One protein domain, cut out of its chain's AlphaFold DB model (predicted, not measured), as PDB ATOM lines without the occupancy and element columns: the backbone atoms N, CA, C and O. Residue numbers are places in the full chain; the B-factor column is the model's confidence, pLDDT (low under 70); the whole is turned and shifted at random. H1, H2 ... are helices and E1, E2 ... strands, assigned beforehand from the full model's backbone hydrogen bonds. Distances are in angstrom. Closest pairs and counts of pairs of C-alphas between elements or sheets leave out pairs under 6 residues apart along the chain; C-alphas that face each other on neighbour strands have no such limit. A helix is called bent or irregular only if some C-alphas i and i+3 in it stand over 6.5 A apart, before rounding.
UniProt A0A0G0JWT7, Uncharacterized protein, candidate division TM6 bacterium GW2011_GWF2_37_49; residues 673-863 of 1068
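This is residues 673 to 863 of the 1068 residues of an uncharacterized protein of candidate division TM6 bacterium GW2011_GWF2_37_49 (UniProt A0A0G0JWT7). A strongly twisted four-strand sheet has two long helices, H2 and H4, over one face, in two layers, and the loosely built part with H5, H6 and the small hairpin E5 and E6 comes last. H1 lies far out near the start of H4, and H3 folds back on the end of H2. The printed part has 191 residues, ordered H1 H2 H3 E1 E2 H4 E3 E4 H5 H6 E5 E6; the sheet, E1 - E2 - E4 - E3, is antiparallel and the class is mixed. It is compact, with a radius of gyration of the C-alphas of 17.0 A, and rounded, spanning 47 by 43 by 38 A.

Start at H1, residues 673 to 678, apart from H2, residues 682 to 699. H2 and H3, residues 703 to 709, form a helical hairpin; they touch, closest at the C-alphas of Ala 697 and Asn 706, 4.0 A, at a shallow tilt of 12 degrees, opposite ways. E1, residues 727 to 735, and E2, residues 740 to 747, are an antiparallel hairpin at 144 degrees; look for N 729 and O 744, 2.9 A apart. H4, residues 754 to 776, follows; H1 only just touches it, with 3 pairs of C-alphas within 8 A, closest Val 677 and Asp 754, 6.4 A. E3, residues 801 to 804, and E4, residues 810 to 815, are a hairpin with N 801 and O 813 2.8 A apart. E4 is also antiparallel to E2, with N 744 and O 812 2.8 A apart. E2, H4 and E3 make a split strand-helix-strand unit, two strands of one sheet that are not neighbours, with a helix between them along the chain and E4 between them in the sheet, and its crossover is right-handed. H2 is on the sheet over E3 at a height of 6.1 A; H4 is on it at 11.2 A. H3 only grazes it with residues 708 to 709. H5, residues 827 to 836, only just touches H4 with 3 such pairs, closest Gln 766 and Phe 836, 6.8 A. H6, residues 843 to 846, is close to H5 but not clearly touching, 7.4 A between the closest C-alphas, Pro 827 and Met 843. E5, residues 847 to 849, and E6, residues 854 to 856, are a hairpin with N 848 and O 855 2.9 A apart. Every O i to N i+4 pair is within hydrogen-bond range in H1, H2 and H3, but 14 of 19 in H4 and 0 of 6 in H5, where 3 of 7 O i to N i+3 pairs are; H6 is too short for an O i to N i+4 pair.

Find C-alpha 673 at (200.828, 256.459, 150.079), where H1 begins. H2 runs 24.5 A from C-alpha 682, and H4 32.1 A from C-alpha 754 at (201.381, 248.930, 151.702). H4 is irregular, only just, with C-alphas 756 and 759 6.7 A apart; H5 is irregular, with C-alphas 829 and 832 7.9 A apart. E1 is 20.6 A long and E2 19.3 A, and each bends by 71 degrees, at residues 730 and 744. E6 ends at C-alpha 856, (188.017, 231.838, 137.095).

The two C-alphas farthest apart, Ser 720 and Cys 782, are 52.3 A apart. The printed part has no cut. Long links join H3 to E1, H4 to E3 and E4 to H5. Confidence is under 70 at residues 720 to 725, 780 to 786, 823 to 845 and 863; the mean pLDDT of the printed part is 83.4.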
ATOM      1  N   SER A 673     201.050 257.043 148.750       84.69
ATOM      2  CA  SER A 673     200.828 256.459 150.079       84.69
ATOM      3  C   SER A 673     199.576 257.033 150.751       84.69
ATOM      4  O   SER A 673     198.728 256.279 151.229       84.69
ATOM      5  N   PHE A 674     199.400 258.357 150.741       88.38
ATOM      6  CA  PHE A 674     198.235 258.979 151.363       88.38
ATOM      7  C   PHE A 674     196.924 258.607 150.654       88.38
ATOM      8  O   PHE A 674     196.012 258.068 151.286       88.38
ATOM      9  N   ILE A 675     196.844 258.847 149.344       88.69
ATOM     10  CA  ILE A 675     195.608 258.681 148.570       88.69
ATOM     11  C   ILE A 675     195.201 257.211 148.420       88.69
ATOM     12  O   ILE A 675     194.009 256.889 148.504       88.69
ATOM     13  N   ASN A 676     196.169 256.318 148.200       85.81
ATOM     14  CA  ASN A 676     195.889 254.922 147.870       85.81
ATOM     15  C   ASN A 676     195.865 254.008 149.103       85.81
ATOM     16  O   ASN A 676     195.087 253.055 149.125       85.81
ATOM     17  N   VAL A 677     196.660 254.303 150.141       86.44
ATOM     18  CA  VAL A 677     196.794 253.439 151.332       86.44
ATOM     19  C   VAL A 677     196.169 254.076 152.572       86.44
ATOM     20  O   VAL A 677     195.309 253.467 153.216       86.44
ATOM     21  N   GLN A 678     196.545 255.309 152.923       86.69
ATOM     22  CA  GLN A 678     196.082 255.914 154.180       86.69
ATOM     23  C   GLN A 678     194.576 256.207 154.161       86.69
ATOM     24  O   GLN A 678     193.887 255.892 155.131       86.69
ATOM     25  N   GLN A 679     194.029 256.662 153.029       87.94
ATOM     26  CA  GLN A 679     192.588 256.895 152.855       87.94
ATOM     27  C   GLN A 679     191.737 255.621 152.670       87.94
ATOM     28  O   GLN A 679     190.505 255.710 152.600       87.94
ATOM     29  N   LEU A 680     192.353 254.433 152.590       89.56
ATOM     30  CA  LEU A 680     191.632 253.167 152.450       89.56
ATOM     31  C   LEU A 680     190.678 252.941 153.634       89.56
ATOM     32  O   LEU A 680     191.069 253.083 154.791       89.56
ATOM     33  N   SER A 681     189.441 252.519 153.365       91.44
ATOM     34  CA  SER A 681     188.471 252.173 154.409       91.44
ATOM     35  C   SER A 681     187.844 250.810 154.140       91.44
ATOM     36  O   SER A 681     187.026 250.668 153.229       91.44
ATOM     37  N   PHE A 682     188.174 249.816 154.971       92.94
ATOM     38  CA  PHE A 682     187.574 248.480 154.896       92.94
ATOM     39  C   PHE A 682     186.049 248.507 155.051       92.94
ATOM     40  O   PHE A 682     185.357 247.725 154.405       92.94
ATOM     41  N   LYS A 683     185.499 249.457 155.822       94.50
ATOM     42  CA  LYS A 683     184.044 249.660 155.928       94.50
ATOM     43  C   LYS A 683     183.420 250.024 154.586       94.50
ATOM     44  O   LYS A 683     182.400 249.450 154.214       94.50
ATOM     45  N   ARG A 684     184.044 250.946 153.840       94.69
ATOM     46  CA  ARG A 684     183.582 251.333 152.496       94.69
ATOM     47  C   ARG A 684     183.709 250.169 151.518       94.69
ATOM     48  O   ARG A 684     182.793 249.952 150.732       94.69
ATOM     49  N   LEU A 685     184.786 249.386 151.607       95.50
ATOM     50  CA  LEU A 685     184.930 248.174 150.799       95.50
ATOM     51  C   LEU A 685     183.852 247.133 151.119       95.50
ATOM     52  O   LEU A 685     183.255 246.594 150.196       95.50
ATOM     53  N   ASN A 686     183.547 246.888 152.396       96.31
ATOM     54  CA  ASN A 686     182.487 245.953 152.791       96.31
ATOM     55  C   ASN A 686     181.126 246.445 152.278       96.31
ATOM     56  O   ASN A 686     180.386 245.701 151.642       96.31
ATOM     57  N   ALA A 687     180.829 247.737 152.449       96.56
ATOM     58  CA  ALA A 687     179.611 248.339 151.915       96.56
ATOM     59  C   ALA A 687     179.497 248.178 150.387       96.56
ATOM     60  O   ALA A 687     178.416 247.871 149.889       96.56
ATOM     61  N   PHE A 688     180.600 248.320 149.644       97.19
ATOM     62  CA  PHE A 688     180.614 248.068 148.201       97.19
ATOM     63  C   PHE A 688     180.467 246.579 147.859       97.19
ATOM     64  O   PHE A 688     179.746 246.238 146.927       97.19
ATOM     65  N   SER A 689     181.071 245.678 148.637       97.12
ATOM     66  CA  SER A 689     180.875 244.232 148.492       97.12
ATOM     67  C   SER A 689     179.400 243.852 148.644       97.12
ATOM     68  O   SER A 689     178.865 243.106 147.823       97.12
ATOM     69  N   ARG A 690     178.726 244.393 149.666       95.81
ATOM     70  CA  ARG A 690     177.289 244.187 149.909       95.81
ATOM     71  C   ARG A 690     176.434 244.787 148.799       95.81
ATOM     72  O   ARG A 690     175.518 244.135 148.321       95.81
ATOM     73  N   LEU A 691     176.795 245.975 148.313       96.19
ATOM     74  CA  LEU A 691     176.146 246.598 147.160       96.19
ATOM     75  C   LEU A 691     176.211 245.709 145.908       96.19
ATOM     76  O   LEU A 691     175.205 245.563 145.214       96.19
ATOM     77  N   LEU A 692     177.377 245.130 145.600       96.56
ATOM     78  CA  LEU A 692     177.525 244.215 144.466       96.56
ATOM     79  C   LEU A 692     176.721 242.931 144.673       96.56
ATOM     80  O   LEU A 692     176.064 242.479 143.736       96.56
ATOM     81  N   GLN A 693     176.720 242.388 145.890       95.62
ATOM     82  CA  GLN A 693     175.883 241.250 146.256       95.62
ATOM     83  C   GLN A 693     174.397 241.550 146.036       95.62
ATOM     84  O   GLN A 693     173.748 240.801 145.315       95.62
ATOM     85  N   ASP A 694     173.869 242.659 146.547       94.06
ATOM     86  CA  ASP A 694     172.464 243.038 146.358       94.06
ATOM     87  C   ASP A 694     172.132 243.261 144.874       94.06
ATOM     88  O   ASP A 694     171.092 242.818 144.372       94.06
ATOM     89  N   LEU A 695     173.035 243.914 144.137       93.50
ATOM     90  CA  LEU A 695     172.875 244.174 142.709       93.50
ATOM     91  C   LEU A 695     172.785 242.867 141.910       93.50
ATOM     92  O   LEU A 695     171.820 242.664 141.169       93.50
ATOM     93  N   PHE A 696     173.764 241.975 142.058       94.75
ATOM     94  CA  PHE A 696     173.820 240.732 141.294       94.75
ATOM     95  C   PHE A 696     172.874 239.653 141.816       94.75
ATOM     96  O   PHE A 696     172.408 238.863 141.006       94.75
ATOM     97  N   ALA A 697     172.546 239.611 143.108       93.75
ATOM     98  CA  ALA A 697     171.620 238.629 143.673       93.75
ATOM     99  C   ALA A 697     170.147 239.005 143.466       93.75
ATOM    100  O   ALA A 697     169.322 238.116 143.275       93.75
ATOM    101  N   MET A 698     169.803 240.302 143.488       89.56
ATOM    102  CA  MET A 698     168.397 240.738 143.509       89.56
ATOM    103  C   MET A 698     167.950 241.525 142.275       89.56
ATOM    104  O   MET A 698     166.759 241.525 141.955       89.56
ATOM    105  N   LYS A 699     168.851 242.258 141.608       89.69
ATOM    106  CA  LYS A 699     168.482 243.168 140.504       89.69
ATOM    107  C   LYS A 699     168.835 242.629 139.125       89.69
ATOM    108  O   LYS A 699     168.231 243.066 138.147       89.69
ATOM    109  N   VAL A 700     169.781 241.701 139.032       91.00
ATOM    110  CA  VAL A 700     170.120 241.016 137.782       91.00
ATOM    111  C   VAL A 700     169.157 239.851 137.548       91.00
ATOM    112  O   VAL A 700     168.955 239.027 138.428       91.00
ATOM    113  N   ASP A 701     168.569 239.770 136.359       90.88
ATOM    114  CA  ASP A 701     167.721 238.659 135.914       90.88
ATOM    115  C   ASP A 701     168.607 237.591 135.245       90.88
ATOM    116  O   ASP A 701     168.696 237.526 134.020       90.88
ATOM    117  N   HIS A 702     169.367 236.841 136.058       91.94
ATOM    118  CA  HIS A 702     170.231 235.739 135.614       91.94
ATOM    119  C   HIS A 702     170.502 234.766 136.776       91.94
ATOM    120  O   HIS A 702     171.446 234.962 137.548       91.94
ATOM    121  N   GLN A 703     169.734 233.673 136.849       93.56
ATOM    122  CA  GLN A 703     169.704 232.748 137.994       93.56
ATOM    123  C   GLN A 703     171.092 232.334 138.507       93.56
ATOM    124  O   GLN A 703     171.390 232.498 139.682       93.56
ATOM    125  N   ARG A 704     171.995 231.891 137.622       93.75
ATOM    126  CA  ARG A 704     173.338 231.442 138.036       93.75
ATOM    127  C   ARG A 704     174.172 232.546 138.699       93.75
ATOM    128  O   ARG A 704     174.922 232.273 139.629       93.75
ATOM    129  N   LEU A 705     174.045 233.792 138.228       93.25
ATOM    130  CA  LEU A 705     174.727 234.929 138.848       93.25
ATOM    131  C   LEU A 705     174.063 235.266 140.183       93.25
ATOM    132  O   LEU A 705     174.772 235.591 141.131       93.25
ATOM    133  N   ASN A 706     172.733 235.135 140.274       94.25
ATOM    134  CA  ASN A 706     172.025 235.313 141.535       94.25
ATOM    135  C   ASN A 706     172.511 234.311 142.594       94.25
ATOM    136  O   ASN A 706     172.823 234.710 143.715       94.25
ATOM    137  N   ASP A 707     172.660 233.040 142.217       93.44
ATOM    138  CA  ASP A 707     173.128 231.975 143.107       93.44
ATOM    139  C   ASP A 707     174.586 232.191 143.537       93.44
ATOM    140  O   ASP A 707     174.900 232.093 144.726       93.44
ATOM    141  N   LEU A 708     175.471 232.558 142.599       93.00
ATOM    142  CA  LEU A 708     176.878 232.868 142.883       93.00
ATOM    143  C   LEU A 708     177.029 234.002 143.897       93.00
ATOM    144  O   LEU A 708     177.811 233.882 144.842       93.00
ATOM    145  N   TRP A 709     176.274 235.086 143.703       94.94
ATOM    146  CA  TRP A 709     176.339 236.290 144.530       94.94
ATOM    147  C   TRP A 709     175.478 236.227 145.793       94.94
ATOM    148  O   TRP A 709     175.563 237.138 146.614       94.94
ATOM    149  N   SER A 710     174.684 235.172 145.987       92.56
ATOM    150  CA  SER A 710     173.837 235.016 147.173       92.56
ATOM    151  C   SER A 710     174.650 235.069 148.477       92.56
ATOM    152  O   SER A 710     175.860 234.816 148.494       92.56
ATOM    153  N   SER A 711     174.000 235.415 149.591       89.81
ATOM    154  CA  SER A 711     174.680 235.510 150.887       89.81
ATOM    155  C   SER A 711     175.253 234.161 151.326       89.81
ATOM    156  O   SER A 711     174.614 233.118 151.176       89.81
ATOM    157  N   CYS A 712     176.464 234.185 151.886       89.00
ATOM    158  CA  CYS A 712     177.079 233.021 152.525       89.00
ATOM    159  C   CYS A 712     176.773 232.959 154.034       89.00
ATOM    160  O   CYS A 712     177.087 231.963 154.674       89.00
ATOM    161  N   GLY A 713     176.128 233.974 154.620       90.75
ATOM    162  CA  GLY A 713     175.975 234.108 156.073       90.75
ATOM    163  C   GLY A 713     177.224 234.668 156.769       90.75
ATOM    164  O   GLY A 713     178.226 234.970 156.129       90.75
ATOM    165  N   MET A 714     177.151 234.822 158.093       92.94
ATOM    166  CA  MET A 714     178.220 235.403 158.916       92.94
ATOM    167  C   MET A 714     179.405 234.439 159.043       92.94
ATOM    168  O   MET A 714     179.194 233.249 159.281       92.94
ATOM    169  N   LEU A 715     180.635 234.944 158.932       94.44
ATOM    170  CA  LEU A 715     181.857 234.145 159.050       94.44
ATOM    171  C   LEU A 715     182.145 233.774 160.513       94.44
ATOM    172  O   LEU A 715     182.145 234.638 161.397       94.44
ATOM    173  N   LEU A 716     182.420 232.493 160.763       93.12
ATOM    174  CA  LEU A 716     182.708 231.935 162.085       93.12
ATOM    175  C   LEU A 716     184.127 231.325 162.110       93.12
ATOM    176  O   LEU A 716     184.247 230.100 162.130       93.12
ATOM    177  N   PRO A 717     185.201 232.142 162.071       88.12
ATOM    178  CA  PRO A 717     186.567 231.630 162.175       88.12
ATOM    179  C   PRO A 717     186.790 230.963 163.539       88.12
ATOM    180  O   PRO A 717     186.336 231.473 164.569       88.12
ATOM    181  N   GLU A 718     187.481 229.822 163.563       82.88
ATOM    182  CA  GLU A 718     187.846 229.182 164.829       82.88
ATOM    183  C   GLU A 718     189.009 229.923 165.512       82.88
ATOM    184  O   GLU A 718     189.917 230.391 164.823       82.88
ATOM    185  N   PRO A 719     189.065 229.989 166.859       72.75
ATOM    186  CA  PRO A 719     190.167 230.643 167.578       72.75
ATOM    187  C   PRO A 719     191.558 230.057 167.281       72.75
ATOM    188  O   PRO A 719     192.571 230.725 167.456       72.75
ATOM    189  N   SER A 720     191.627 228.796 166.847       63.31
ATOM    190  CA  SER A 720     192.864 228.136 166.406       63.31
ATOM    191  C   SER A 720     193.323 228.589 165.013       63.31
ATOM    192  O   SER A 720     194.495 228.440 164.678       63.31
ATOM    193  N   GLN A 721     192.409 229.142 164.209       61.19
ATOM    194  CA  GLN A 721     192.627 229.588 162.832       61.19
ATOM    195  C   GLN A 721     192.766 231.112 162.713       61.19
ATOM    196  O   GLN A 721     193.140 231.608 161.651       61.19
ATOM    197  N   THR A 722     192.480 231.872 163.777       60.16
ATOM    198  CA  THR A 722     192.702 233.323 163.785       60.16
ATOM    199  C   THR A 722     194.194 233.618 163.681       60.16
ATOM    200  O   THR A 722     194.954 233.392 164.625       60.16
ATOM    201  N   GLN A 723     194.621 234.123 162.523       59.69
ATOM    202  CA  GLN A 723     195.971 234.643 162.355       59.69
ATOM    203  C   GLN A 723     196.158 235.890 163.228       59.69
ATOM    204  O   GLN A 723     195.307 236.776 163.256       59.69
ATOM    205  N   GLN A 724     197.303 235.978 163.909       58.75
ATOM    206  CA  GLN A 724     197.711 237.192 164.630       58.75
ATOM    207  C   GLN A 724     198.149 238.327 163.684       58.75
ATOM    208  O   GLN A 724     198.408 239.448 164.133       58.75
ATOM    209  N   ASP A 725     198.288 238.040 162.386       69.12
ATOM    210  CA  ASP A 725     198.969 238.890 161.415       69.12
ATOM    211  C   ASP A 725     198.044 239.111 160.218       69.12
ATOM    212  O   ASP A 725     197.442 238.172 159.707       69.12
ATOM    213  N   SER A 726     197.921 240.365 159.779       78.88
ATOM    214  CA  SER A 726     197.160 240.704 158.574       78.88
ATOM    215  C   SER A 726     197.891 240.234 157.317       78.88
ATOM    216  O   SER A 726     199.111 240.383 157.225       78.88
ATOM    217  N   GLY A 727     197.155 239.739 156.323       86.62
ATOM    218  CA  GLY A 727     197.703 239.324 155.035       86.62
ATOM    219  C   GLY A 727     196.986 238.133 154.415       86.62
ATOM    220  O   GLY A 727     195.786 237.939 154.600       86.62
ATOM    221  N   ALA A 728     197.723 237.369 153.608       84.75
ATOM    222  CA  ALA A 728     197.225 236.146 152.987       84.75
ATOM    223  C   ALA A 728     197.097 235.027 154.035       84.75
ATOM    224  O   ALA A 728     198.021 234.814 154.822       84.75
ATOM    225  N   CYS A 729     195.966 234.317 154.038       82.38
ATOM    226  CA  CYS A 729     195.633 233.369 155.106       82.38
ATOM    227  C   CYS A 729     195.247 231.953 154.648       82.38
ATOM    228  O   CYS A 729     195.468 231.033 155.427       82.38
ATOM    229  N   ASP A 730     194.765 231.761 153.413       86.56
ATOM    230  CA  ASP A 730     194.395 230.448 152.831       86.56
ATOM    231  C   ASP A 730     193.603 229.546 153.809       86.56
ATOM    232  O   ASP A 730     194.022 228.450 154.180       86.56
ATOM    233  N   LEU A 731     192.469 230.056 154.305       90.88
ATOM    234  CA  LEU A 731     191.653 229.420 155.347       90.88
ATOM    235  C   LEU A 731     190.302 228.951 154.803       90.88
ATOM    236  O   LEU A 731     189.652 229.647 154.029       90.88
ATOM    237  N   PHE A 732     189.804 227.817 155.294       93.00
ATOM    238  CA  PHE A 732     188.423 227.384 155.063       93.00
ATOM    239  C   PHE A 732     187.573 227.696 156.292       93.00
ATOM    240  O   PHE A 732     187.781 227.115 157.357       93.00
ATOM    241  N   ILE A 733     186.622 228.617 156.148       93.81
ATOM    242  CA  ILE A 733     185.831 229.162 157.257       93.81
ATOM    243  C   ILE A 733     184.381 228.695 157.126       93.81
ATOM    244  O   ILE A 733     183.768 228.818 156.064       93.81
ATOM    245  N   ARG A 734     183.812 228.179 158.220       93.88
ATOM    246  CA  ARG A 734     182.384 227.849 158.295       93.88
ATOM    247  C   ARG A 734     181.567 229.117 158.527       93.88
ATOM    248  O   ARG A 734     181.992 230.030 159.232       93.88
ATOM    249  N   THR A 735     180.372 229.169 157.962       94.25
ATOM    250  CA  THR A 735     179.462 230.307 158.106       94.25
ATOM    251  C   THR A 735     178.243 229.963 158.959       94.25
ATOM    252  O   THR A 735     177.939 228.794 159.217       94.25
ATOM    253  N   SER A 736     177.476 230.981 159.355       93.38
ATOM    254  CA  SER A 736     176.197 230.806 160.058       93.38
ATOM    255  C   SER A 736     175.133 230.068 159.238       93.38
ATOM    256  O   SER A 736     174.171 229.569 159.813       93.38
ATOM    257  N   SER A 737     175.290 229.989 157.911       91.00
ATOM    258  CA  SER A 737     174.411 229.217 157.020       91.00
ATOM    259  C   SER A 737     174.837 227.752 156.881       91.00
ATOM    260  O   SER A 737     174.280 227.024 156.064       91.00
ATOM    261  N   ASN A 738     175.826 227.313 157.668       89.12
ATOM    262  CA  ASN A 738     176.432 225.988 157.584       89.12
ATOM    263  C   ASN A 738     177.125 225.696 156.237       89.12
ATOM    264  O   ASN A 738     177.296 224.539 155.857       89.12
ATOM    265  N   THR A 739     177.538 226.740 155.517       90.69
ATOM    266  CA  THR A 739     178.362 226.621 154.309       90.69
ATOM    267  C   THR A 739     179.833 226.839 154.652       90.69
ATOM    268  O   THR A 739     180.154 227.503 155.638       90.69
ATOM    269  N   THR A 740     180.732 226.280 153.843       92.81
ATOM    270  CA  THR A 740     182.172 226.548 153.942       92.81
ATOM    271  C   THR A 740     182.575 227.514 152.839       92.81
ATOM    272  O   THR A 740     182.182 227.350 151.680       92.81
ATOM    273  N   VAL A 741     183.348 228.530 153.206       94.75
ATOM    274  CA  VAL A 741     183.954 229.482 152.275       94.75
ATOM    275  C   VAL A 741     185.467 229.393 152.343       94.75
ATOM    276  O   VAL A 741     186.032 228.977 153.354       94.75
ATOM    277  N   HIS A 742     186.120 229.811 151.269       94.06
ATOM    278  CA  HIS A 742     187.565 229.892 151.186       94.06
ATOM    279  C   HIS A 742     188.009 231.349 151.350       94.06
ATOM    280  O   HIS A 742     187.744 232.178 150.479       94.06
ATOM    281  N   ALA A 743     188.635 231.665 152.482       93.44
ATOM    282  CA  ALA A 743     189.191 232.969 152.800       93.44
ATOM    283  C   ALA A 743     190.644 233.072 152.325       93.44
ATOM    284  O   ALA A 743     191.517 232.322 152.752       93.44
ATOM    285  N   ILE A 744     190.899 234.037 151.446       92.38
ATOM    286  CA  ILE A 744     192.209 234.249 150.824       92.38
ATOM    287  C   ILE A 744     193.033 235.233 151.655       92.38
ATOM    288  O   ILE A 744     194.233 235.042 151.843       92.38
ATOM    289  N   TYR A 745     192.383 236.271 152.183       93.12
ATOM    290  CA  TYR A 745     193.025 237.313 152.977       93.12
ATOM    291  C   TYR A 745     192.246 237.591 154.262       93.12
ATOM    292  O   TYR A 745     191.016 237.525 154.260       93.12
ATOM    293  N   SER A 746     192.976 237.961 155.315       92.69
ATOM    294  CA  SER A 746     192.456 238.416 156.605       92.69
ATOM    295  C   SER A 746     193.170 239.701 157.018       92.69
ATOM    296  O   SER A 746     194.399 239.771 156.966       92.69
ATOM    297  N   PHE A 747     192.419 240.721 157.422       90.31
ATOM    298  CA  PHE A 747     192.958 242.024 157.794       90.31
ATOM    299  C   PHE A 747     192.373 242.533 159.102       90.31
ATOM    300  O   PHE A 747     191.153 242.577 159.275       90.31
ATOM    301  N   ASP A 748     193.260 243.029 159.962       86.31
ATOM    302  CA  ASP A 748     192.867 243.912 161.049       86.31
ATOM    303  C   ASP A 748     192.269 245.208 160.451       86.31
ATOM    304  O   ASP A 748     192.809 245.731 159.462       86.31
ATOM    305  N   PRO A 749     191.171 245.750 161.016       85.69
ATOM    306  CA  PRO A 749     190.547 246.989 160.548       85.69
ATOM    307  C   PRO A 749     191.494 248.195 160.412       85.69
ATOM    308  O   PRO A 749     191.218 249.095 159.615       85.69
ATOM    309  N   GLU A 750     192.585 248.229 161.179       81.38
ATOM    310  CA  GLU A 750     193.584 249.299 161.207       81.38
ATOM    311  C   GLU A 750     194.791 249.031 160.289       81.38
ATOM    312  O   GLU A 750     195.722 249.838 160.248       81.38
ATOM    313  N   CYS A 751     194.804 247.937 159.516       84.19
ATOM    314  CA  CYS A 751     195.923 247.610 158.633       84.19
ATOM    315  C   CYS A 751     196.155 248.701 157.568       84.19
ATOM    316  O   CYS A 751     195.292 248.980 156.733       84.19
ATOM    317  N   LYS A 752     197.365 249.283 157.568       83.06
ATOM    318  CA  LYS A 752     197.847 250.303 156.609       83.06
ATOM    319  C   LYS A 752     199.192 249.944 155.964       83.06
ATOM    320  O   LYS A 752     199.887 250.820 155.455       83.06
ATOM    321  N   SER A 753     199.584 248.670 156.016       79.75
ATOM    322  CA  SER A 753     200.840 248.208 155.417       79.75
ATOM    323  C   SER A 753     200.696 248.082 153.907       79.75
ATOM    324  O   SER A 753     199.976 247.212 153.425       79.75
ATOM    325  N   ASP A 754     201.406 248.927 153.165       79.44
ATOM    326  CA  ASP A 754     201.381 248.930 151.702       79.44
ATOM    327  C   ASP A 754     201.787 247.566 151.110       79.44
ATOM    328  O   ASP A 754     201.091 246.999 150.266       79.44
ATOM    329  N   GLN A 755     202.846 246.958 151.654       81.56
ATOM    330  CA  GLN A 755     203.340 245.649 151.218       81.56
ATOM    331  C   GLN A 755     202.281 244.543 151.354       81.56
ATOM    332  O   GLN A 755     202.180 243.669 150.493       81.56
ATOM    333  N   VAL A 756     201.503 244.569 152.439       84.12
ATOM    334  CA  VAL A 756     200.480 243.552 152.718       84.12
ATOM    335  C   VAL A 756     199.186 243.859 151.956       84.12
ATOM    336  O   VAL A 756     198.521 242.948 151.463       84.12
ATOM    337  N   LEU A 757     198.829 245.139 151.827       87.00
ATOM    338  CA  LEU A 757     197.595 245.573 151.175       87.00
ATOM    339  C   LEU A 757     197.673 245.495 149.648       87.00
ATOM    340  O   LEU A 757     196.666 245.183 149.017       87.00
ATOM    341  N   THR A 758     198.836 245.742 149.043       87.12
ATOM    342  CA  THR A 758     198.990 245.815 147.583       87.12
ATOM    343  C   THR A 758     198.483 244.569 146.843       87.12
ATOM    344  O   THR A 758     197.652 244.720 145.938       87.12
ATOM    345  N   PRO A 759     198.893 243.333 147.202       87.31
ATOM    346  CA  PRO A 759     198.389 242.132 146.535       87.31
ATOM    347  C   PRO A 759     196.871 241.983 146.666       87.31
ATOM    348  O   PRO A 759     196.180 241.705 145.686       87.31
ATOM    349  N   PHE A 760     196.350 242.248 147.863       91.00
ATOM    350  CA  PHE A 760     194.923 242.219 148.161       91.00
ATOM    351  C   PHE A 760     194.139 243.198 147.283       91.00
ATOM    352  O   PHE A 760     193.202 242.788 146.592       91.00
ATOM    353  N   LEU A 761     194.512 244.479 147.306       90.44
ATOM    354  CA  LEU A 761     193.769 245.539 146.632       90.44
ATOM    355  C   LEU A 761     193.720 245.281 145.129       90.44
ATOM    356  O   LEU A 761     192.646 245.351 144.536       90.44
ATOM    357  N   ARG A 762     194.840 244.876 144.519       87.38
ATOM    358  CA  ARG A 762     194.892 244.512 143.093       87.38
ATOM    359  C   ARG A 762     193.962 243.359 142.754       87.38
ATOM    360  O   ARG A 762     193.188 243.455 141.802       87.38
ATOM    361  N   THR A 763     194.027 242.286 143.534       87.69
ATOM    362  CA  THR A 763     193.211 241.090 143.329       87.69
ATOM    363  C   THR A 763     191.714 241.401 143.464       87.69
ATOM    364  O   THR A 763     190.936 241.041 142.578       87.69
ATOM    365  N   LEU A 764     191.302 242.106 144.524       91.88
ATOM    366  CA  LEU A 764     189.893 242.443 144.755       91.88
ATOM    367  C   LEU A 764     189.351 243.365 143.659       91.88
ATOM    368  O   LEU A 764     188.278 243.122 143.108       91.88
ATOM    369  N   ARG A 765     190.129 244.388 143.295       89.44
ATOM    370  CA  ARG A 765     189.777 245.320 142.225       89.44
ATOM    371  C   ARG A 765     189.521 244.623 140.902       89.44
ATOM    372  O   ARG A 765     188.510 244.889 140.261       89.44
ATOM    373  N   GLN A 766     190.441 243.744 140.501       85.25
ATOM    374  CA  GLN A 766     190.352 242.979 139.259       85.25
ATOM    375  C   GLN A 766     189.083 242.142 139.218       85.25
ATOM    376  O   GLN A 766     188.348 242.182 138.231       85.25
ATOM    377  N   ASN A 767     188.820 241.414 140.303       90.88
ATOM    378  CA  ASN A 767     187.652 240.561 140.423       90.88
ATOM    379  C   ASN A 767     186.352 241.368 140.280       90.88
ATOM    380  O   ASN A 767     185.511 241.051 139.437       90.88
ATOM    381  N   TRP A 768     186.219 242.455 141.045       93.19
ATOM    382  CA  TRP A 768     185.024 243.295 141.024       93.19
ATOM    383  C   TRP A 768     184.831 244.018 139.696       93.19
ATOM    384  O   TRP A 768     183.719 244.027 139.171       93.19
ATOM    385  N   TYR A 769     185.894 244.554 139.098       90.06
ATOM    386  CA  TYR A 769     185.809 245.173 137.777       90.06
ATOM    387  C   TYR A 769     185.335 244.153 136.728       90.06
ATOM    388  O   TYR A 769     184.415 244.428 135.947       90.06
ATOM    389  N   ALA A 770     185.914 242.949 136.727       87.88
ATOM    390  CA  ALA A 770     185.537 241.883 135.806       87.88
ATOM    391  C   ALA A 770     184.076 241.441 135.990       87.88
ATOM    392  O   ALA A 770     183.366 241.252 135.003       87.88
ATOM    393  N   ALA A 771     183.593 241.353 137.232       91.75
ATOM    394  CA  ALA A 771     182.193 241.061 137.512       91.75
ATOM    395  C   ALA A 771     181.254 242.179 137.025       91.75
ATOM    396  O   ALA A 771     180.300 241.901 136.295       91.75
ATOM    397  N   ILE A 772     181.553 243.443 137.356       93.50
ATOM    398  CA  ILE A 772     180.773 244.630 136.952       93.50
ATOM    399  C   ILE A 772     180.689 244.747 135.423       93.50
ATOM    400  O   ILE A 772     179.663 245.164 134.887       93.50
ATOM    401  N   SER A 773     181.719 244.308 134.700       90.06
ATOM    402  CA  SER A 773     181.753 244.306 133.232       90.06
ATOM    403  C   SER A 773     180.620 243.501 132.581       90.06
ATOM    404  O   SER A 773     180.217 243.819 131.461       90.06
ATOM    405  N   ASN A 774     180.036 242.515 133.274       89.94
ATOM    406  CA  ASN A 774     178.852 241.799 132.787       89.94
ATOM    407  C   ASN A 774     177.628 242.718 132.619       89.94
ATOM    408  O   ASN A 774     176.802 242.484 131.737       89.94
ATOM    409  N   ILE A 775     177.533 243.803 133.398       90.62
ATOM    410  CA  ILE A 775     176.439 244.780 133.299       90.62
ATOM    411  C   ILE A 775     176.469 245.483 131.944       90.62
ATOM    412  O   ILE A 775     175.412 245.744 131.379       90.62
ATOM    413  N   LEU A 776     177.646 245.750 131.372       86.12
ATOM    414  CA  LEU A 776     177.759 246.472 130.102       86.12
ATOM    415  C   LEU A 776     177.118 245.714 128.924       86.12
ATOM    416  O   LEU A 776     176.669 246.339 127.963       86.12
ATOM    417  N   GLN A 777     177.033 244.381 129.009       80.75
ATOM    418  CA  GLN A 777     176.372 243.526 128.014       80.75
ATOM    419  C   GLN A 777     174.874 243.310 128.285       80.75
ATOM    420  O   GLN A 777     174.203 242.611 127.526       80.75
ATOM    421  N   SER A 778     174.334 243.902 129.353       82.38
ATOM    422  CA  SER A 778     172.921 243.759 129.702       82.38
ATOM    423  C   SER A 778     171.995 244.531 128.760       82.38
ATOM    424  O   SER A 778     172.370 245.524 128.125       82.38
ATOM    425  N   ARG A 779     170.739 244.085 128.704       70.81
ATOM    426  CA  ARG A 779     169.630 244.841 128.121       70.81
ATOM    427  C   ARG A 779     168.687 245.243 129.257       70.81
ATOM    428  O   ARG A 779     168.346 244.398 130.082       70.81
ATOM    429  N   PRO A 780     168.236 246.503 129.338       61.38
ATOM    430  CA  PRO A 780     167.142 246.829 130.240       61.38
ATOM    431  C   PRO A 780     165.900 246.057 129.782       61.38
ATOM    432  O   PRO A 780     165.513 246.142 128.612       61.38
ATOM    433  N   LYS A 781     165.292 245.287 130.687       60.97
ATOM    434  CA  LYS A 781     164.000 244.653 130.426       60.97
ATOM    435  C   LYS A 781     162.960 245.774 130.442       60.97
ATOM    436  O   LYS A 781     162.880 246.530 131.408       60.97
ATOM    437  N   CYS A 782     162.213 245.946 129.354       44.16
ATOM    438  CA  CYS A 782     161.125 246.922 129.291       44.16
ATOM    439  C   CYS A 782     159.964 246.433 130.176       44.16
ATOM    440  O   CYS A 782     159.043 245.790 129.684       44.16
ATOM    441  N   GLY A 783     160.040 246.687 131.482       49.34
ATOM    442  CA  GLY A 783     159.023 246.347 132.476       49.34
ATOM    443  C   GLY A 783     159.158 247.210 133.735       49.34
ATOM    444  O   GLY A 783     160.227 247.746 134.020       49.34
ATOM    445  N   PHE A 784     158.059 247.368 134.478       45.66
ATOM    446  CA  PHE A 784     157.946 248.218 135.676       45.66
ATOM    447  C   PHE A 784     158.801 247.759 136.883       45.66
ATOM    448  O   PHE A 784     158.830 248.454 137.895       45.66
ATOM    449  N   ASP A 785     159.499 246.619 136.806       57.47
ATOM    450  CA  ASP A 785     160.225 246.003 137.929       57.47
ATOM    451  C   ASP A 785     161.705 246.426 138.054       57.47
ATOM    452  O   ASP A 785     162.345 246.144 139.070       57.47
ATOM    453  N   GLY A 786     162.257 247.127 137.055       68.81
ATOM    454  CA  GLY A 786     163.609 247.696 137.109       68.81
ATOM    455  C   GLY A 786     164.753 246.670 137.111       68.81
ATOM    456  O   GLY A 786     165.852 247.003 137.559       68.81
ATOM    457  N   LYS A 787     164.519 245.436 136.637       81.94
ATOM    458  CA  LYS A 787     165.545 244.379 136.561       81.94
ATOM    459  C   LYS A 787     166.518 244.556 135.383       81.94
ATOM    460  O   LYS A 787     166.158 245.034 134.305       81.94
ATOM    461  N   ILE A 788     167.762 244.120 135.583       86.31
ATOM    462  CA  ILE A 788     168.854 244.126 134.598       86.31
ATOM    463  C   ILE A 788     168.938 242.739 133.958       86.31
ATOM    464  O   ILE A 788     169.392 241.795 134.599       86.31
ATOM    465  N   LEU A 789     168.533 242.597 132.696       87.31
ATOM    466  CA  LEU A 789     168.612 241.312 132.002       87.31
ATOM    467  C   LEU A 789     170.016 241.097 131.433       87.31
ATOM    468  O   LEU A 789     170.463 241.840 130.555       87.31
ATOM    469  N   ILE A 790     170.692 240.053 131.906       88.62
ATOM    470  CA  ILE A 790     171.939 239.555 131.322       88.62
ATOM    471  C   ILE A 790     171.581 238.262 130.594       88.62
ATOM    472  O   ILE A 790     171.214 237.286 131.227       88.62
ATOM    473  N   GLU A 791     171.646 238.251 129.262       82.06
ATOM    474  CA  GLU A 791     171.349 237.042 128.468       82.06
ATOM    475  C   GLU A 791     172.510 236.036 128.536       82.06
ATOM    476  O   GLU A 791     172.311 234.823 128.532       82.06
ATOM    477  N   ARG A 792     173.745 236.549 128.599       83.06
ATOM    478  CA  ARG A 792     174.971 235.757 128.679       83.06
ATOM    479  C   ARG A 792     176.057 236.530 129.415       83.06
ATOM    480  O   ARG A 792     176.267 237.713 129.165       83.06
ATOM    481  N   GLU A 793     176.788 235.825 130.268       86.62
ATOM    482  CA  GLU A 793     177.964 236.349 130.957       86.62
ATOM    483  C   GLU A 793     179.072 236.698 129.951       86.62
ATOM    484  O   GLU A 793     179.513 235.851 129.167       86.62
ATOM    485  N   PHE A 794     179.525 237.950 129.989       82.44
ATOM    486  CA  PHE A 794     180.681 238.437 129.242       82.44
ATOM    487  C   PHE A 794     181.988 237.875 129.808       82.44
ATOM    488  O   PHE A 794     182.891 237.510 129.050       82.44
ATOM    489  N   ILE A 795     182.066 237.799 131.142       84.75
ATOM    490  CA  ILE A 795     183.218 237.312 131.899       84.75
ATOM    491  C   ILE A 795     182.734 236.434 133.053       84.75
ATOM    492  O   ILE A 795     181.928 236.866 133.877       84.75
ATOM    493  N   ARG A 796     183.252 235.204 133.118       88.50
ATOM    494  CA  ARG A 796     182.911 234.213 134.147       88.50
ATOM    495  C   ARG A 796     183.960 234.209 135.249       88.50
ATOM    496  O   ARG A 796     185.006 233.576 135.122       88.50
ATOM    497  N   VAL A 797     183.700 234.954 136.315       89.75
ATOM    498  CA  VAL A 797     184.619 235.111 137.452       89.75
ATOM    499  C   VAL A 797     183.906 234.711 138.730       89.75
ATOM    500  O   VAL A 797     182.735 235.046 138.909       89.75
ATOM    501  N   LEU A 798     184.584 233.958 139.592       92.50
ATOM    502  CA  LEU A 798     184.034 233.608 140.893       92.50
ATOM    503  C   LEU A 798     184.036 234.872 141.766       92.50
ATOM    504  O   LEU A 798     185.095 235.489 141.906       92.50
ATOM    505  N   PRO A 799     182.893 235.300 142.322       93.62
ATOM    506  CA  PRO A 799     182.818 236.570 143.025       93.62
ATOM    507  C   PRO A 799     183.589 236.523 144.338       93.62
ATOM    508  O   PRO A 799     183.474 235.569 145.112       93.62
ATOM    509  N   TYR A 800     184.371 237.572 144.583       95.00
ATOM    510  CA  TYR A 800     185.014 237.792 145.870       95.00
ATOM    511  C   TYR A 800     184.122 238.663 146.742       95.00
ATOM    512  O   TYR A 800     183.675 239.736 146.333       95.00
ATOM    513  N   PHE A 801     183.909 238.202 147.964       95.75
ATOM    514  CA  PHE A 801     183.192 238.915 149.004       95.75
ATOM    515  C   PHE A 801     184.190 239.491 149.995       95.75
ATOM    516  O   PHE A 801     185.235 238.890 150.241       95.75
ATOM    517  N   LEU A 802     183.846 240.633 150.577       95.94
ATOM    518  CA  LEU A 802     184.544 241.202 151.716       95.94
ATOM    519  C   LEU A 802     183.544 241.413 152.849       95.94
ATOM    520  O   LEU A 802     182.602 242.182 152.683       95.94
ATOM    521  N   ASP A 803     183.747 240.745 153.986       95.44
ATOM    522  CA  ASP A 803     182.893 240.906 155.171       95.44
ATOM    523  C   ASP A 803     183.680 240.737 156.478       95.44
ATOM    524  O   ASP A 803     184.844 240.332 156.474       95.44
ATOM    525  N   ILE A 804     183.046 241.089 157.595       94.50
ATOM    526  CA  ILE A 804     183.650 241.060 158.930       94.50
ATOM    527  C   ILE A 804     183.369 239.707 159.591       94.50
ATOM    528  O   ILE A 804     182.220 239.262 159.659       94.50
ATOM    529  N   GLY A 805     184.417 239.059 160.095       92.44
ATOM    530  CA  GLY A 805     184.306 237.854 160.909       92.44
ATOM    531  C   GLY A 805     183.861 238.141 162.336       92.44
ATOM    532  O   GLY A 805     183.931 239.265 162.830       92.44
ATOM    533  N   LYS A 806     183.406 237.101 163.043       91.44
ATOM    534  CA  LYS A 806     183.016 237.217 164.461       91.44
ATOM    535  C   LYS A 806     184.166 237.695 165.369       91.44
ATOM    536  O   LYS A 806     183.915 238.224 166.448       91.44
ATOM    537  N   ASP A 807     185.405 237.507 164.934       86.75
ATOM    538  CA  ASP A 807     186.632 237.974 165.583       86.75
ATOM    539  C   ASP A 807     186.944 239.464 165.329       86.75
ATOM    540  O   ASP A 807     187.844 240.014 165.958       86.75
ATOM    541  N   GLY A 808     186.186 240.135 164.455       89.94
ATOM    542  CA  GLY A 808     186.342 241.552 164.118       89.94
ATOM    543  C   GLY A 808     187.260 241.832 162.926       89.94
ATOM    544  O   GLY A 808     187.339 242.987 162.500       89.94
ATOM    545  N   ASN A 809     187.904 240.809 162.357       91.31
ATOM    546  CA  ASN A 809     188.756 240.952 161.178       91.31
ATOM    547  C   ASN A 809     187.933 241.035 159.890       91.31
ATOM    548  O   ASN A 809     186.841 240.474 159.786       91.31
ATOM    549  N   TYR A 810     188.473 241.717 158.884       94.38
ATOM    550  CA  TYR A 810     187.922 241.721 157.533       94.38
ATOM    551  C   TYR A 810     188.506 240.575 156.722       94.38
ATOM    552  O   TYR A 810     189.724 240.454 156.595       94.38
ATOM    553  N   TYR A 811     187.635 239.788 156.104       94.69
ATOM    554  CA  TYR A 811     188.023 238.667 155.263       94.69
ATOM    555  C   TYR A 811     187.642 238.920 153.820       94.69
ATOM    556  O   TYR A 811     186.509 239.313 153.546       94.69
ATOM    557  N   ILE A 812     188.554 238.598 152.904       94.56
ATOM    558  CA  ILE A 812     188.167 238.296 151.528       94.56
ATOM    559  C   ILE A 812     188.001 236.816 151.373       94.56
ATOM    560  O   ILE A 812     188.925 236.054 151.660       94.56
ATOM    561  N   PHE A 813     186.866 236.433 150.818       94.75
ATOM    562  CA  PHE A 813     186.560 235.043 150.585       94.75
ATOM    563  C   PHE A 813     185.740 234.848 149.316       94.75
ATOM    564  O   PHE A 813     185.129 235.773 148.783       94.75
ATOM    565  N   HIS A 814     185.702 233.608 148.855       94.31
ATOM    566  CA  HIS A 814     184.762 233.144 147.846       94.31
ATOM    567  C   HIS A 814     184.157 231.806 148.276       94.31
ATOM    568  O   HIS A 814     184.636 231.144 149.200       94.31
ATOM    569  N   ARG A 815     183.089 231.387 147.596       92.50
ATOM    570  CA  ARG A 815     182.475 230.070 147.820       92.50
ATOM    571  C   ARG A 815     183.464 228.957 147.484       92.50
ATOM    572  O   ARG A 815     184.225 229.072 146.521       92.50
ATOM    573  N   THR A 816     183.443 227.878 148.257       91.88
ATOM    574  CA  THR A 816     184.184 226.666 147.906       91.88
ATOM    575  C   THR A 816     183.476 225.975 146.739       91.88
ATOM    576  O   THR A 816     182.287 225.673 146.819       91.88
ATOM    577  N   CYS A 817     184.206 225.746 145.651       90.06
ATOM    578  CA  CYS A 817     183.722 225.086 144.441       90.06
ATOM    579  C   CYS A 817     184.709 223.983 144.047       90.06
ATOM    580  O   CYS A 817     185.906 224.099 144.318       90.06
ATOM    581  N   SER A 818     184.219 222.922 143.407       88.94
ATOM    582  CA  SER A 818     185.081 221.841 142.926       88.94
ATOM    583  C   SER A 818     185.987 222.334 141.790       88.94
ATOM    584  O   SER A 818     185.556 223.175 140.997       88.94
ATOM    585  N   PRO A 819     187.225 221.830 141.665       87.25
ATOM    586  CA  PRO A 819     188.070 222.122 140.508       87.25
ATOM    587  C   PRO A 819     187.376 221.737 139.194       87.25
ATOM    588  O   PRO A 819     186.708 220.707 139.121       87.25
ATOM    589  N   TYR A 820     187.543 222.545 138.145       83.25
ATOM    590  CA  TYR A 820     186.984 222.233 136.827       83.25
ATOM    591  C   TYR A 820     187.894 221.248 136.075       83.25
ATOM    592  O   TYR A 820     188.921 221.640 135.523       83.25
ATOM    593  N   ILE A 821     187.512 219.968 136.049       76.81
ATOM    594  CA  ILE A 821     188.265 218.871 135.420       76.81
ATOM    595  C   ILE A 821     187.442 218.340 134.233       76.81
ATOM    596  O   ILE A 821     186.668 217.399 134.379       76.81
ATOM    597  N   LYS A 822     187.536 218.986 133.064       71.00
ATOM    598  CA  LYS A 822     186.974 218.479 131.793       71.00
ATOM    599  C   LYS A 822     188.037 218.585 130.692       71.00
ATOM    600  O   LYS A 822     188.673 219.636 130.568       71.00
ATOM    601  N   ASP A 823     188.202 217.524 129.897       61.94
ATOM    602  CA  ASP A 823     189.224 217.409 128.837       61.94
ATOM    603  C   ASP A 823     189.006 218.410 127.680       61.94
ATOM    604  O   ASP A 823     189.944 218.834 127.008       61.94
ATOM    605  N   ASP A 824     187.773 218.892 127.523       61.16
ATOM    606  CA  ASP A 824     187.304 219.763 126.438       61.16
ATOM    607  C   ASP A 824     187.568 221.263 126.704       61.16
ATOM    608  O   ASP A 824     186.866 222.149 126.197       61.16
ATOM    609  N   TYR A 825     188.534 221.589 127.568       61.97
ATOM    610  CA  TYR A 825     188.805 222.964 127.983       61.97
ATOM    611  C   TYR A 825     189.221 223.837 126.787       61.97
ATOM    612  O   TYR A 825     190.314 223.697 126.242       61.97
ATOM    613  N   ASN A 826     188.374 224.796 126.398       65.44
ATOM    614  CA  ASN A 826     188.710 225.770 125.362       65.44
ATOM    615  C   ASN A 826     189.537 226.926 125.965       65.44
ATOM    616  O   ASN A 826     188.972 227.781 126.648       65.44
ATOM    617  N   PRO A 827     190.844 227.058 125.677       59.38
ATOM    618  CA  PRO A 827     191.672 228.129 126.238       59.38
ATOM    619  C   PRO A 827     191.255 229.541 125.792       59.38
ATOM    620  O   PRO A 827     191.656 230.524 126.415       59.38
ATOM    621  N   ASN A 828     190.423 229.675 124.752       62.12
ATOM    622  CA  ASN A 828     189.877 230.966 124.328       62.12
ATOM    623  C   ASN A 828     188.674 231.428 125.169       62.12
ATOM    624  O   ASN A 828     188.224 232.558 124.981       62.12
ATOM    625  N   PHE A 829     188.173 230.608 126.106       64.56
ATOM    626  CA  PHE A 829     186.998 230.931 126.927       64.56
ATOM    627  C   PHE A 829     187.166 232.228 127.733       64.56
ATOM    628  O   PHE A 829     186.220 232.995 127.897       64.56
ATOM    629  N   PHE A 830     188.396 232.517 128.161       66.62
ATOM    630  CA  PHE A 830     188.759 233.722 128.905       66.62
ATOM    631  C   PHE A 830     189.475 234.775 128.046       66.62
ATOM    632  O   PHE A 830     190.159 235.650 128.572       66.62
ATOM    633  N   GLY A 831     189.315 234.735 126.717       62.19
ATOM    634  CA  GLY A 831     189.934 235.705 125.805       62.19
ATOM    635  C   GLY A 831     189.601 237.171 126.127       62.19
ATOM    636  O   GLY A 831     190.424 238.050 125.867       62.19
ATOM    637  N   ASN A 832     188.450 237.417 126.762       66.88
ATOM    638  CA  ASN A 832     187.994 238.737 127.208       66.88
ATOM    639  C   ASN A 832     188.721 239.246 128.471       66.88
ATOM    640  O   ASN A 832     188.675 240.438 128.754       66.88
ATOM    641  N   LEU A 833     189.445 238.389 129.209       66.81
ATOM    642  CA  LEU A 833     190.237 238.805 130.379       66.81
ATOM    643  C   LEU A 833     191.526 239.556 130.017       66.81
ATOM    644  O   LEU A 833     192.189 240.093 130.903       66.81
ATOM    645  N   LYS A 834     191.864 239.654 128.725       62.56
ATOM    646  CA  LYS A 834     192.967 240.502 128.243       62.56
ATOM    647  C   LYS A 834     192.832 241.958 128.695       62.56
ATOM    648  O   LYS A 834     193.847 242.613 128.891       62.56
ATOM    649  N   VAL A 835     191.599 242.430 128.909       62.44
ATOM    650  CA  VAL A 835     191.293 243.759 129.468       62.44
ATOM    651  C   VAL A 835     191.967 243.986 130.833       62.44
ATOM    652  O   VAL A 835     192.270 245.121 131.183       62.44
ATOM    653  N   PHE A 836     192.271 242.916 131.575       64.69
ATOM    654  CA  PHE A 836     192.858 242.964 132.917       64.69
ATOM    655  C   PHE A 836     194.342 242.564 132.960       64.69
ATOM    656  O   PHE A 836     194.832 242.198 134.025       64.69
ATOM    657  N   ASN A 837     195.054 242.583 131.823       60.66
ATOM    658  CA  ASN A 837     196.464 242.165 131.719       60.66
ATOM    659  C   ASN A 837     196.751 240.757 132.272       60.66
ATOM    660  O   ASN A 837     197.856 240.460 132.720       60.66
ATOM    661  N   GLN A 838     195.767 239.860 132.216       60.75
ATOM    662  CA  GLN A 838     195.951 238.474 132.625       60.75
ATOM    663  C   GLN A 838     196.705 237.715 131.517       60.75
ATOM    664  O   GLN A 838     196.169 237.583 130.408       60.75
ATOM    665  N   PRO A 839     197.948 237.234 131.756       55.69
ATOM    666  CA  PRO A 839     198.669 236.451 130.761       55.69
ATOM    667  C   PRO A 839     197.882 235.179 130.426       55.69
ATOM    668  O   PRO A 839     197.111 234.676 131.248       55.69
ATOM    669  N   ARG A 840     198.088 234.631 129.219       56.41
ATOM    670  CA  ARG A 840     197.598 233.295 128.832       56.41
ATOM    671  C   ARG A 840     198.318 232.228 129.669       56.41
ATOM    672  O   ARG A 840     199.192 231.530 129.171       56.41
ATOM    673  N   LEU A 841     198.014 232.147 130.960       53.69
ATOM    674  CA  LEU A 841     198.486 231.078 131.830       53.69
ATOM    675  C   LEU A 841     197.746 229.782 131.470       53.69
ATOM    676  O   LEU A 841     196.605 229.852 131.002       53.69
ATOM    677  N   PRO A 842     198.343 228.601 131.702       54.22
ATOM    678  CA  PRO A 842     197.609 227.342 131.674       54.22
ATOM    679  C   PRO A 842     196.517 227.394 132.756       54.22
ATOM    680  O   PRO A 842     196.773 227.261 133.950       54.22
ATOM    681  N   MET A 843     195.297 227.717 132.330       57.72
ATOM    682  CA  MET A 843     194.183 228.123 133.198       57.72
ATOM    683  C   MET A 843     193.409 226.951 133.818       57.72
ATOM    684  O   MET A 843     192.567 227.190 134.681       57.72
ATOM    685  N   GLN A 844     193.706 225.703 133.436       57.69
ATOM    686  CA  GLN A 844     193.016 224.512 133.952       57.69
ATOM    687  C   GLN A 844     193.093 224.413 135.488       57.69
ATOM    688  O   GLN A 844     192.072 224.206 136.131       57.69
ATOM    689  N   ASN A 845     194.242 224.720 136.100       57.62
ATOM    690  CA  ASN A 845     194.417 224.627 137.561       57.62
ATOM    691  C   ASN A 845     193.865 225.834 138.349       57.62
ATOM    692  O   ASN A 845     194.086 225.937 139.552       57.62
ATOM    693  N   LYS A 846     193.211 226.792 137.681       74.69
ATOM    694  CA  LYS A 846     192.719 228.046 138.287       74.69
ATOM    695  C   LYS A 846     191.220 228.271 138.086       74.69
ATOM    696  O   LYS A 846     190.694 229.303 138.513       74.69
ATOM    697  N   CYS A 847     190.552 227.329 137.425       83.69
ATOM    698  CA  CYS A 847     189.117 227.356 137.204       83.69
ATOM    699  C   CYS A 847     188.409 226.412 138.173       83.69
ATOM    700  O   CYS A 847     188.880 225.309 138.447       83.69
ATOM    701  N   VAL A 848     187.246 226.840 138.642       89.50
ATOM    702  CA  VAL A 848     186.326 226.007 139.411       89.50
ATOM    703  C   VAL A 848     185.059 225.768 138.613       89.50
ATOM    704  O   VAL A 848     184.699 226.570 137.748       89.50
ATOM    705  N   ASP A 849     184.400 224.656 138.898       89.94
ATOM    706  CA  ASP A 849     183.100 224.340 138.342       89.94
ATOM    707  C   ASP A 849     181.988 224.938 139.208       89.94
ATOM    708  O   ASP A 849     181.944 224.738 140.426       89.94
ATOM    709  N   PHE A 850     181.080 225.674 138.571       90.75
ATOM    710  CA  PHE A 850     179.836 226.116 139.185       90.75
ATOM    711  C   PHE A 850     178.690 225.976 138.183       90.75
ATOM    712  O   PHE A 850     178.639 226.691 137.180       90.75
ATOM    713  N   ALA A 851     177.753 225.069 138.477       88.75
ATOM    714  CA  ALA A 851     176.636 224.720 137.598       88.75
ATOM    715  C   ALA A 851     177.094 224.323 136.175       88.75
ATOM    716  O   ALA A 851     176.613 224.887 135.185       88.75
ATOM    717  N   ASP A 852     178.039 223.377 136.101       85.88
ATOM    718  CA  ASP A 852     178.617 222.798 134.876       85.88
ATOM    719  C   ASP A 852     179.370 223.787 133.976       85.88
ATOM    720  O   ASP A 852     179.538 223.574 132.768       85.88
ATOM    721  N   VAL A 853     179.826 224.896 134.553       86.44
ATOM    722  CA  VAL A 853     180.443 226.004 133.839       86.44
ATOM    723  C   VAL A 853     181.747 226.423 134.519       86.44
ATOM    724  O   VAL A 853     181.759 226.632 135.732       86.44
ATOM    725  N   PRO A 854     182.843 226.623 133.752       87.56
ATOM    726  CA  PRO A 854     184.104 227.071 134.325       87.56
ATOM    727  C   PRO A 854     184.042 228.550 134.721       87.56
ATOM    728  O   PRO A 854     183.726 229.417 133.896       87.56
ATOM    729  N   TYR A 855     184.428 228.829 135.964       89.62
ATOM    730  CA  TYR A 855     184.653 230.166 136.508       89.62
ATOM    731  C   TYR A 855     186.110 230.339 136.909       89.62
ATOM    732  O   TYR A 855     186.696 229.459 137.538       89.62
ATOM    733  N   LEU A 856     186.689 231.499 136.596       86.81
ATOM    734  CA  LEU A 856     188.017 231.838 137.095       86.81
ATOM    735  C   LEU A 856     187.939 232.119 138.602       86.81
ATOM    736  O   LEU A 856     187.291 233.084 139.009       86.81
ATOM    737  N   ALA A 857     188.611 231.297 139.409       86.12
ATOM    738  CA  ALA A 857     188.636 231.442 140.864       86.12
ATOM    739  C   ALA A 857     189.829 232.252 141.375       86.12
ATOM    740  O   ALA A 857     189.747 232.811 142.458       86.12
ATOM    741  N   TYR A 858     190.923 232.333 140.611       82.50
ATOM    742  CA  TYR A 858     192.158 232.982 141.051       82.50
ATOM    743  C   TYR A 858     192.544 234.173 140.169       82.50
ATOM    744  O   TYR A 858     192.747 234.024 138.962       82.50
ATOM    745  N   PHE A 859     192.753 235.330 140.801       75.88
ATOM    746  CA  PHE A 859     193.282 236.544 140.178       75.88
ATOM    747  C   PHE A 859     194.691 236.851 140.699       75.88
ATOM    748  O   PHE A 859     194.826 237.249 141.862       75.88
ATOM    749  N   PRO A 860     195.751 236.696 139.880       74.88
ATOM    750  CA  PRO A 860     197.080 237.133 140.280       74.88
ATOM    751  C   PRO A 860     197.097 238.656 140.492       74.88
ATOM    752  O   PRO A 860     196.461 239.375 139.718       74.88
ATOM    753  N   PRO A 861     197.857 239.161 141.478       76.50
ATOM    754  CA  PRO A 861     197.963 240.588 141.785       76.50
ATOM    755  C   PRO A 861     198.845 241.321 140.758       76.50
ATOM    756  O   PRO A 861     199.920 241.828 141.071       76.50
ATOM    757  N   VAL A 862     198.416 241.330 139.496       71.31
ATOM    758  CA  VAL A 862     199.157 241.943 138.386       71.31
ATOM    759  C   VAL A 862     199.094 243.465 138.495       71.31
ATOM    760  O   VAL A 862     198.027 244.031 138.742       71.31
ATOM    761  N   VAL A 863     200.240 244.117 138.288       66.62
ATOM    762  CA  VAL A 863     200.352 245.578 138.210       66.62
ATOM    763  C   VAL A 863     199.539 246.084 137.021       66.62
ATOM    764  O   VAL A 863     199.643 245.565 135.905       66.62
TER     765      VAL A 863